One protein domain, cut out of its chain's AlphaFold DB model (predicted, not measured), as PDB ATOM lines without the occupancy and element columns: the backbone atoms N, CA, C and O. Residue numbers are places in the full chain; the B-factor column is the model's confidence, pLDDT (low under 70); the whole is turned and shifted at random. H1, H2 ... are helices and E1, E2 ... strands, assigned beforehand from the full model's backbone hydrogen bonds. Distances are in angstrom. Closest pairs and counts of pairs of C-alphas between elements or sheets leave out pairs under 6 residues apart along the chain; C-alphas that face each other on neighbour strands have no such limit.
ATOM      1  N   SER A   6     -27.409  27.229  11.894       96.81
ATOM      2  CA  SER A   6     -27.788  25.994  11.207       96.81
ATOM      3  C   SER A   6     -28.928  25.318  11.954       96.81
ATOM      4  O   SER A   6     -28.974  25.326  13.185       96.81
ATOM      5  N   ILE A   7     -29.865  24.736  11.208       97.81
ATOM      6  CA  ILE A   7     -30.923  23.912  11.782       97.81
ATOM      7  C   ILE A   7     -30.348  22.511  11.968       97.81
ATOM      8  O   ILE A   7     -30.152  21.789  10.993       97.81
ATOM      9  N   ILE A   8     -30.079  22.121  13.213       97.50
ATOM     10  CA  ILE A   8     -29.631  20.767  13.540       97.50
ATOM     11  C   ILE A   8     -30.839  19.859  13.744       97.50
ATOM     12  O   ILE A   8     -31.730  20.167  14.538       97.50
ATOM     13  N   THR A   9     -30.868  18.732  13.035       98.31
ATOM     14  CA  THR A   9     -31.940  17.735  13.140       98.31
ATOM     15  C   THR A   9     -31.434  16.485  13.842       98.31
ATOM     16  O   THR A   9     -30.487  15.845  13.396       98.31
ATOM     17  N   CYS A  10     -32.069  16.114  14.950       98.25
ATOM     18  CA  CYS A  10     -31.693  14.916  15.687       98.25
ATOM     19  C   CYS A  10     -32.168  13.654  14.939       98.25
ATOM     20  O   CYS A  10     -33.377  13.504  14.752       98.25
ATOM     21  N   PRO A  11     -31.271  12.719  14.563       97.56
ATOM     22  CA  PRO A  11     -31.655  11.505  13.840       97.56
ATOM     23  C   PRO A  11     -32.470  10.527  14.700       97.56
ATOM     24  O   PRO A  11     -33.234   9.738  14.162       97.56
ATOM     25  N   GLU A  12     -32.348  10.611  16.028       97.56
ATOM     26  CA  GLU A  12     -33.014   9.697  16.964       97.56
ATOM     27  C   GLU A  12     -34.484  10.049  17.212       97.56
ATOM     28  O   GLU A  12     -35.314   9.169  17.406       97.56
ATOM     29  N   CYS A  13     -34.824  11.342  17.238       97.69
ATOM     30  CA  CYS A  13     -36.184  11.796  17.565       97.69
ATOM     31  C   CYS A  13     -36.840  12.655  16.477       97.69
ATOM     32  O   CYS A  13     -37.979  13.088  16.648       97.69
ATOM     33  N   GLY A  14     -36.124  12.959  15.392       97.69
ATOM     34  CA  GLY A  14     -36.612  13.748  14.259       97.69
ATOM     35  C   GLY A  14     -36.841  15.236  14.543       97.69
ATOM     36  O   GLY A  14     -37.230  15.969  13.639       97.69
ATOM     37  N   LYS A  15     -36.622  15.715  15.774       98.31
ATOM     38  CA  LYS A  15     -36.794  17.135  16.108       98.31
ATOM     39  C   LYS A  15     -35.607  17.961  15.634       98.31
ATOM     40  O   LYS A  15     -34.451  17.562  15.797       98.31
ATOM     41  N   SER A  16     -35.924  19.148  15.136       97.75
ATOM     42  CA  SER A  16     -34.955  20.124  14.656       97.75
ATOM     43  C   SER A  16     -34.941  21.369  15.533       97.75
ATOM     44  O   SER A  16     -35.951  21.726  16.143       97.75
ATOM     45  N   LYS A  17     -33.791  22.036  15.598       97.31
ATOM     46  CA  LYS A  17     -33.622  23.304  16.310       97.31
ATOM     47  C   LYS A  17     -32.610  24.177  15.580       97.31
ATOM     48  O   LYS A  17     -31.605  23.668  15.097       97.31
ATOM     49  N   GLU A  18     -32.878  25.478  15.499       97.75
ATOM     50  CA  GLU A  18     -31.871  26.447  15.064       97.75
ATOM     51  C   GLU A  18     -30.836  26.626  16.181       97.75
ATOM     52  O   GLU A  18     -31.192  26.946  17.315       97.75
ATOM     53  N   GLU A  19     -29.567  26.414  15.849       96.44
ATOM     54  CA  GLU A  19     -28.435  26.617  16.748       96.44
ATOM     55  C   GLU A  19     -27.417  27.565  16.113       96.44
ATOM     56  O   GLU A  19     -27.268  27.637  14.887       96.44
ATOM     57  N   ILE A  20     -26.699  28.289  16.971       94.38
ATOM     58  CA  ILE A  20     -25.572  29.125  16.562       94.38
ATOM     59  C   ILE A  20     -24.330  28.237  16.489       94.38
ATOM     60  O   ILE A  20     -23.982  27.554  17.452       94.38
ATOM     61  N   MET A  21     -23.664  28.250  15.339       93.31
ATOM     62  CA  MET A  21     -22.417  27.526  15.126       93.31
ATOM     63  C   MET A  21     -21.226  28.403  15.532       93.31
ATOM     64  O   MET A  21     -21.192  29.576  15.150       93.31
ATOM     65  N   PRO A  22     -20.225  27.859  16.249       89.25
ATOM     66  CA  PRO A  22     -18.964  28.558  16.466       89.25
ATOM     67  C   PRO A  22     -18.292  28.852  15.121       89.25
ATOM     68  O   PRO A  22     -18.216  27.976  14.259       89.25
ATOM     69  N   ILE A  23     -17.826  30.085  14.929       84.25
ATOM     70  CA  ILE A  23     -17.221  30.514  13.657       84.25
ATOM     71  C   ILE A  23     -15.811  29.929  13.500       84.25
ATOM     72  O   ILE A  23     -15.381  29.600  12.399       84.25
ATOM     73  N   ASP A  24     -15.110  29.781  14.616       83.56
ATOM     74  CA  ASP A  24     -13.702  29.414  14.727       83.56
ATOM     75  C   ASP A  24     -13.472  27.928  15.049       83.56
ATOM     76  O   ASP A  24     -12.325  27.488  15.109       83.56
ATOM     77  N   ALA A  25     -14.536  27.137  15.246       85.69
ATOM     78  CA  ALA A  25     -14.403  25.743  15.659       85.69
ATOM     79  C   ALA A  25     -15.544  24.821  15.201       85.69
ATOM     80  O   ALA A  25     -16.715  25.188  15.116       85.69
ATOM     81  N   CYS A  26     -15.186  23.555  14.984       91.31
ATOM     82  CA  CYS A  26     -16.118  22.464  14.720       91.31
ATOM     83  C   CYS A  26     -16.711  21.911  16.024       91.31
ATOM     84  O   CYS A  26     -15.981  21.444  16.899       91.31
ATOM     85  N   LEU A  27     -18.043  21.875  16.130       92.06
ATOM     86  CA  LEU A  27     -18.722  21.265  17.275       92.06
ATOM     87  C   LEU A  27     -18.825  19.741  17.096       92.06
ATOM     88  O   LEU A  27     -19.709  19.240  16.403       92.06
ATOM     89  N   HIS A  28     -17.906  18.989  17.700       93.56
ATOM     90  CA  HIS A  28     -17.844  17.534  17.509       93.56
ATOM     91  C   HIS A  28     -18.980  16.779  18.210       93.56
ATOM     92  O   HIS A  28     -19.372  15.712  17.761       93.56
ATOM     93  N   PHE A  29     -19.536  17.322  19.288       95.00
ATOM     94  CA  PHE A  29     -20.596  16.664  20.043       95.00
ATOM     95  C   PHE A  29     -21.743  17.626  20.295       95.00
ATOM     96  O   PHE A  29     -21.527  18.793  20.617       95.00
ATOM     97  N   TYR A  30     -22.969  17.124  20.198       95.94
ATOM     98  CA  TYR A  30     -24.161  17.900  20.516       95.94
ATOM     99  C   TYR A  30     -25.153  17.044  21.287       95.94
ATOM    100  O   TYR A  30     -25.512  15.949  20.861       95.94
ATOM    101  N   THR A  31     -25.616  17.553  22.424       97.56
ATOM    102  CA  THR A  31     -26.681  16.902  23.188       97.56
ATOM    103  C   THR A  31     -28.020  17.422  22.694       97.56
ATOM    104  O   THR A  31     -28.316  18.608  22.841       97.56
ATOM    105  N   CYS A  32     -28.853  16.539  22.143       97.50
ATOM    106  CA  CYS A  32     -30.184  16.913  21.686       97.50
ATOM    107  C   CYS A  32     -30.994  17.538  22.829       97.50
ATOM    108  O   CYS A  32     -31.242  16.900  23.852       97.50
ATOM    109  N   SER A  33     -31.473  18.772  22.650       96.50
ATOM    110  CA  SER A  33     -32.246  19.467  23.686       96.50
ATOM    111  C   SER A  33     -33.547  18.748  24.057       96.50
ATOM    112  O   SER A  33     -34.026  18.934  25.178       96.50
ATOM    113  N   PHE A  34     -34.082  17.920  23.150       97.56
ATOM    114  CA  PHE A  34     -35.366  17.233  23.288       97.56
ATOM    115  C   PHE A  34     -35.260  15.824  23.882       97.56
ATOM    116  O   PHE A  34     -35.874  15.568  24.910       97.56
ATOM    117  N   CYS A  35     -34.496  14.917  23.262       97.81
ATOM    118  CA  CYS A  35     -34.373  13.526  23.724       97.81
ATOM    119  C   CYS A  35     -33.110  13.258  24.554       97.81
ATOM    120  O   CYS A  35     -32.931  12.148  25.039       97.81
ATOM    121  N   LYS A  36     -32.235  14.260  24.718       98.00
ATOM    122  CA  LYS A  36     -30.972  14.182  25.473       98.00
ATOM    123  C   LYS A  36     -29.934  13.202  24.927       98.00
ATOM    124  O   LYS A  36     -28.883  13.051  25.541       98.00
ATOM    125  N   THR A  37     -30.158  12.604  23.758       97.88
ATOM    126  CA  THR A  37     -29.130  11.792  23.103       97.88
ATOM    127  C   THR A  37     -27.919  12.647  22.739       97.88
ATOM    128  O   THR A  37     -28.067  13.746  22.193       97.88
ATOM    129  N   LEU A  38     -26.729  12.122  23.025       97.94
ATOM    130  CA  LEU A  38     -25.466  12.685  22.572       97.94
ATOM    131  C   LEU A  38     -25.222  12.271  21.118       97.94
ATOM    132  O   LEU A  38     -25.108  11.086  20.815       97.94
ATOM    133  N   LEU A  39     -25.165  13.251  20.224       97.69
ATOM    134  CA  LEU A  39     -24.892  13.049  18.807       97.69
ATOM    135  C   LEU A  39     -23.394  13.185  18.537       97.69
ATOM    136  O   LEU A  39     -22.768  14.154  18.974       97.69
ATOM    137  N   ASN A  40     -22.871  12.240  17.759       97.19
ATOM    138  CA  ASN A  40     -21.520  12.249  17.199       97.19
ATOM    139  C   ASN A  40     -21.623  12.442  15.679       97.19
ATOM    140  O   ASN A  40     -22.600  11.963  15.101       97.19
ATOM    141  N   PRO A  41     -20.652  13.084  15.010       97.25
ATOM    142  CA  PRO A  41     -20.631  13.180  13.557       97.25
ATOM    143  C   PRO A  41     -20.647  11.800  12.900       97.25
ATOM    144  O   PRO A  41     -20.131  10.812  13.430       97.25
ATOM    145  N   LYS A  42     -21.212  11.749  11.696       96.50
ATOM    146  CA  LYS A  42     -21.092  10.595  10.812       96.50
ATOM    147  C   LYS A  42     -19.642  10.446  10.366       96.50
ATOM    148  O   LYS A  42     -18.872  11.403  10.293       96.50
ATOM    149  N   LYS A  43     -19.267   9.214  10.027       96.12
ATOM    150  CA  LYS A  43     -17.933   8.914   9.507       96.12
ATOM    151  C   LYS A  43     -17.661   9.738   8.243       96.12
ATOM    152  O   LYS A  43     -18.414   9.635   7.281       96.12
ATOM    153  N   GLY A  44     -16.556  10.482   8.247       93.69
ATOM    154  CA  GLY A  44     -16.139  11.343   7.135       93.69
ATOM    155  C   GLY A  44     -16.555  12.805   7.286       93.69
ATOM    156  O   GLY A  44     -15.990  13.651   6.601       93.69
ATOM    157  N   ASP A  45     -17.457  13.115   8.219       95.06
ATOM    158  CA  ASP A  45     -17.876  14.487   8.482       95.06
ATOM    159  C   ASP A  45     -17.049  15.135   9.588       95.06
ATOM    160  O   ASP A  45     -16.615  14.509  10.556       95.06
ATOM    161  N   CYS A  46     -16.894  16.446   9.459       93.06
ATOM    162  CA  CYS A  46     -16.074  17.257  10.341       93.06
ATOM    163  C   CYS A  46     -16.640  17.394  11.776       93.06
ATOM    164  O   CYS A  46     -15.888  17.541  12.743       93.06
ATOM    165  N   CYS A  47     -17.972  17.442  11.913       95.50
ATOM    166  CA  CYS A  47     -18.687  17.834  13.130       95.50
ATOM    167  C   CYS A  47     -20.196  17.540  13.007       95.50
ATOM    168  O   CYS A  47     -20.687  17.219  11.925       95.50
ATOM    169  N   VAL A  48     -20.958  17.706  14.092       96.88
ATOM    170  CA  VAL A  48     -22.406  17.408  14.108       96.88
ATOM    171  C   VAL A  48     -23.225  18.245  13.122       96.88
ATOM    172  O   VAL A  48     -24.223  17.758  12.599       96.88
ATOM    173  N   PHE A  49     -22.800  19.474  12.814       97.00
ATOM    174  CA  PHE A  49     -23.467  20.311  11.812       97.00
ATOM    175  C   PHE A  49     -23.165  19.862  10.380       97.00
ATOM    176  O   PHE A  49     -24.073  19.871   9.560       97.00
ATOM    177  N   CYS A  50     -21.943  19.393  10.096       96.06
ATOM    178  CA  CYS A  50     -21.629  18.749   8.812       96.06
ATOM    179  C   CYS A  50     -22.544  17.522   8.580       96.06
ATOM    180  O   CYS A  50     -22.998  17.293   7.466       96.06
ATOM    181  N   SER A  51     -22.870  16.771   9.638       97.50
ATOM    182  CA  SER A  51     -23.652  15.530   9.529       97.50
ATOM    183  C   SER A  51     -25.171  15.676   9.556       97.50
ATOM    184  O   SER A  51     -25.877  14.848   8.962       97.50
ATOM    185  N   TYR A  52     -25.669  16.645  10.325       97.75
ATOM    186  CA  TYR A  52     -27.084  16.764  10.691       97.75
ATOM    187  C   TYR A  52     -27.627  18.198  10.598       97.75
ATOM    188  O   TYR A  52     -28.794  18.429  10.924       97.75
ATOM    189  N   GLY A  53     -26.785  19.160  10.221       96.81
ATOM    190  CA  GLY A  53     -27.162  20.554  10.028       96.81
ATOM    191  C   GLY A  53     -27.765  20.802   8.647       96.81
ATOM    192  O   GLY A  53     -27.499  20.073   7.694       96.81
ATOM    193  N   SER A  54     -28.561  21.863   8.530       97.19
ATOM    194  CA  SER A  54     -29.076  22.346   7.242       97.19
ATOM    195  C   SER A  54     -28.004  23.022   6.386       97.19
ATOM    196  O   SER A  54     -28.144  23.103   5.171       97.19
ATOM    197  N   VAL A  55     -26.956  23.539   7.029       95.31
ATOM    198  CA  VAL A  55     -25.766  24.119   6.396       95.31
ATOM    199  C   VAL A  55     -24.510  23.585   7.081       95.31
ATOM    200  O   VAL A  55     -24.526  23.326   8.290       95.31
ATOM    201  N   SER A  56     -23.433  23.439   6.303       94.25
ATOM    202  CA  SER A  56     -22.107  22.997   6.756       94.25
ATOM    203  C   SER A  56     -21.555  23.888   7.871       94.25
ATOM    204  O   SER A  56     -21.977  25.028   8.027       94.25
ATOM    205  N   CYS A  57     -20.581  23.409   8.645       95.06
ATOM    206  CA  CYS A  57     -19.979  24.232   9.700       95.06
ATOM    207  C   CYS A  57     -19.197  25.446   9.147       95.06
ATOM    208  O   CYS A  57     -18.706  25.380   8.014       95.06
ATOM    209  N   PRO A  58     -19.032  26.534   9.926       93.94
ATOM    210  CA  PRO A  58     -18.362  27.743   9.448       93.94
ATOM    211  C   PRO A  58     -16.926  27.532   8.946       93.94
ATOM    212  O   PRO A  58     -16.627  28.074   7.884       93.94
ATOM    213  N   PRO A  59     -16.063  26.708   9.585       91.94
ATOM    214  CA  PRO A  59     -14.724  26.443   9.052       91.94
ATOM    215  C   PRO A  59     -14.715  25.908   7.610       91.94
ATOM    216  O   PRO A  59     -13.931  26.382   6.794       91.94
ATOM    217  N   ILE A  60     -15.628  24.988   7.271       91.56
ATOM    218  CA  ILE A  60     -15.758  24.446   5.906       91.56
ATOM    219  C   ILE A  60     -16.280  25.510   4.940       91.56
ATOM    220  O   ILE A  60     -15.751  25.650   3.845       91.56
ATOM    221  N   GLN A  61     -17.272  26.307   5.353       93.00
ATOM    222  CA  GLN A  61     -17.790  27.390   4.509       93.00
ATOM    223  C   GLN A  61     -16.702  28.419   4.160       93.00
ATOM    224  O   GLN A  61     -16.659  28.902   3.030       93.00
ATOM    225  N   ILE A  62     -15.825  28.744   5.117       91.19
ATOM    226  CA  ILE A  62     -14.684  29.647   4.905       91.19
ATOM    227  C   ILE A  62     -13.692  29.020   3.929       91.19
ATOM    228  O   ILE A  62     -13.266  29.676   2.982       91.19
ATOM    229  N   GLU A  63     -13.330  27.756   4.141       88.38
ATOM    230  CA  GLU A  63     -12.396  27.050   3.265       88.38
ATOM    231  C   GLU A  63     -12.917  26.971   1.822       88.38
ATOM    232  O   GLU A  63     -12.174  27.245   0.877       88.38
ATOM    233  N   ASP A  64     -14.205  26.671   1.644       87.00
ATOM    234  CA  ASP A  64     -14.859  26.634   0.337       87.00
ATOM    235  C   ASP A  64     -14.890  28.024  -0.319       87.00
ATOM    236  O   ASP A  64     -14.581  28.160  -1.504       87.00
ATOM    237  N   GLU A  65     -15.206  29.083   0.433       85.50
ATOM    238  CA  GLU A  65     -15.191  30.459  -0.076       85.50
ATOM    239  C   GLU A  65     -13.782  30.886  -0.522       85.50
ATOM    240  O   GLU A  65     -13.631  31.502  -1.576       85.50
ATOM    241  N   LEU A  66     -12.730  30.500   0.206       83.31
ATOM    242  CA  LEU A  66     -11.343  30.775  -0.184       83.31
ATOM    243  C   LEU A  66     -10.917  30.000  -1.439       83.31
ATOM    244  O   LEU A  66     -10.236  30.556  -2.300       83.31
ATOM    245  N   LYS A  67     -11.339  28.740  -1.584       78.50
ATOM    246  CA  LYS A  67     -11.045  27.927  -2.777       78.50
ATOM    247  C   LYS A  67     -11.742  28.466  -4.024       78.50
ATOM    248  O   LYS A  67     -11.125  28.544  -5.082       78.50
ATOM    249  N   ASN A  68     -12.998  28.884  -3.894       68.06
ATOM    250  CA  ASN A  68     -13.793  29.390  -5.014       68.06
ATOM    251  C   ASN A  68     -13.331  30.771  -5.505       68.06
ATOM    252  O   ASN A  68     -13.519  31.100  -6.673       68.06
ATOM    253  N   ASN A  69     -12.689  31.559  -4.638       61.38
ATOM    254  CA  ASN A  69     -12.073  32.832  -5.014       61.38
ATOM    255  C   ASN A  69     -10.664  32.673  -5.621       61.38
ATOM    256  O   ASN A  69     -10.138  33.633  -6.174       61.38
ATOM    257  N   ASN A  70     -10.083  31.467  -5.577       56.88
ATOM    258  CA  ASN A  70      -8.762  31.151  -6.129       56.88
ATOM    259  C   ASN A  70      -8.837  30.344  -7.434       56.88
ATOM    260  O   ASN A  70      -7.986  29.501  -7.717       56.88
TER     261      ASN A  70
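Overview. This is residues 6 to 70 of the 73 residues of an uncharacterized protein of Ignavibacteria bacterium (UniProt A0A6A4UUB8). With little regular structure, this is a small, loop-rich body holding a two-strand hairpin, E1 and E2, and the short helix H1; residues 63 to 70, of which 63 to 68 belong to H2, stick out as an arm. The printed part has 65 residues, in the order E1, E2, H1, H2, with 25 in named elements, class mixed. It is compact, radius of gyration of the C-alphas 12.3 A, yet elongated, spanning 43 by 23 by 18 A.

Along the chain. E1, residues 6 to 9, begins at C-alpha 6 (-27.788, 25.994, 11.207). E2 is residues 16 to 20, 13.1 A from first to last C-alpha. H1 is residues 48 to 52. H2, residues 58 to 68, 15.3 A, ends at C-alpha 68 (-13.793, 29.390, -5.014).

Arrangement. E1 and E2, a hairpin, are antiparallel at 147 degrees; N 8 and O 17, 2.9 A apart, are within hydrogen-bond range. The closest C-alphas of E1 and H1, Thr 9 and Tyr 52, are 5.5 A apart. H2 is apart from E1, E2 and H1. In H1 and H2 every O i to N i+4 pair is within range.

Size, cuts and confidence. The farthest C-alphas, Cys 35 and Asn 70, are 43.1 A apart. The printed part has no cut; the E2 to H1 link, residues 21 to 47, is long. Residues 68 to 70 have pLDDT under 70.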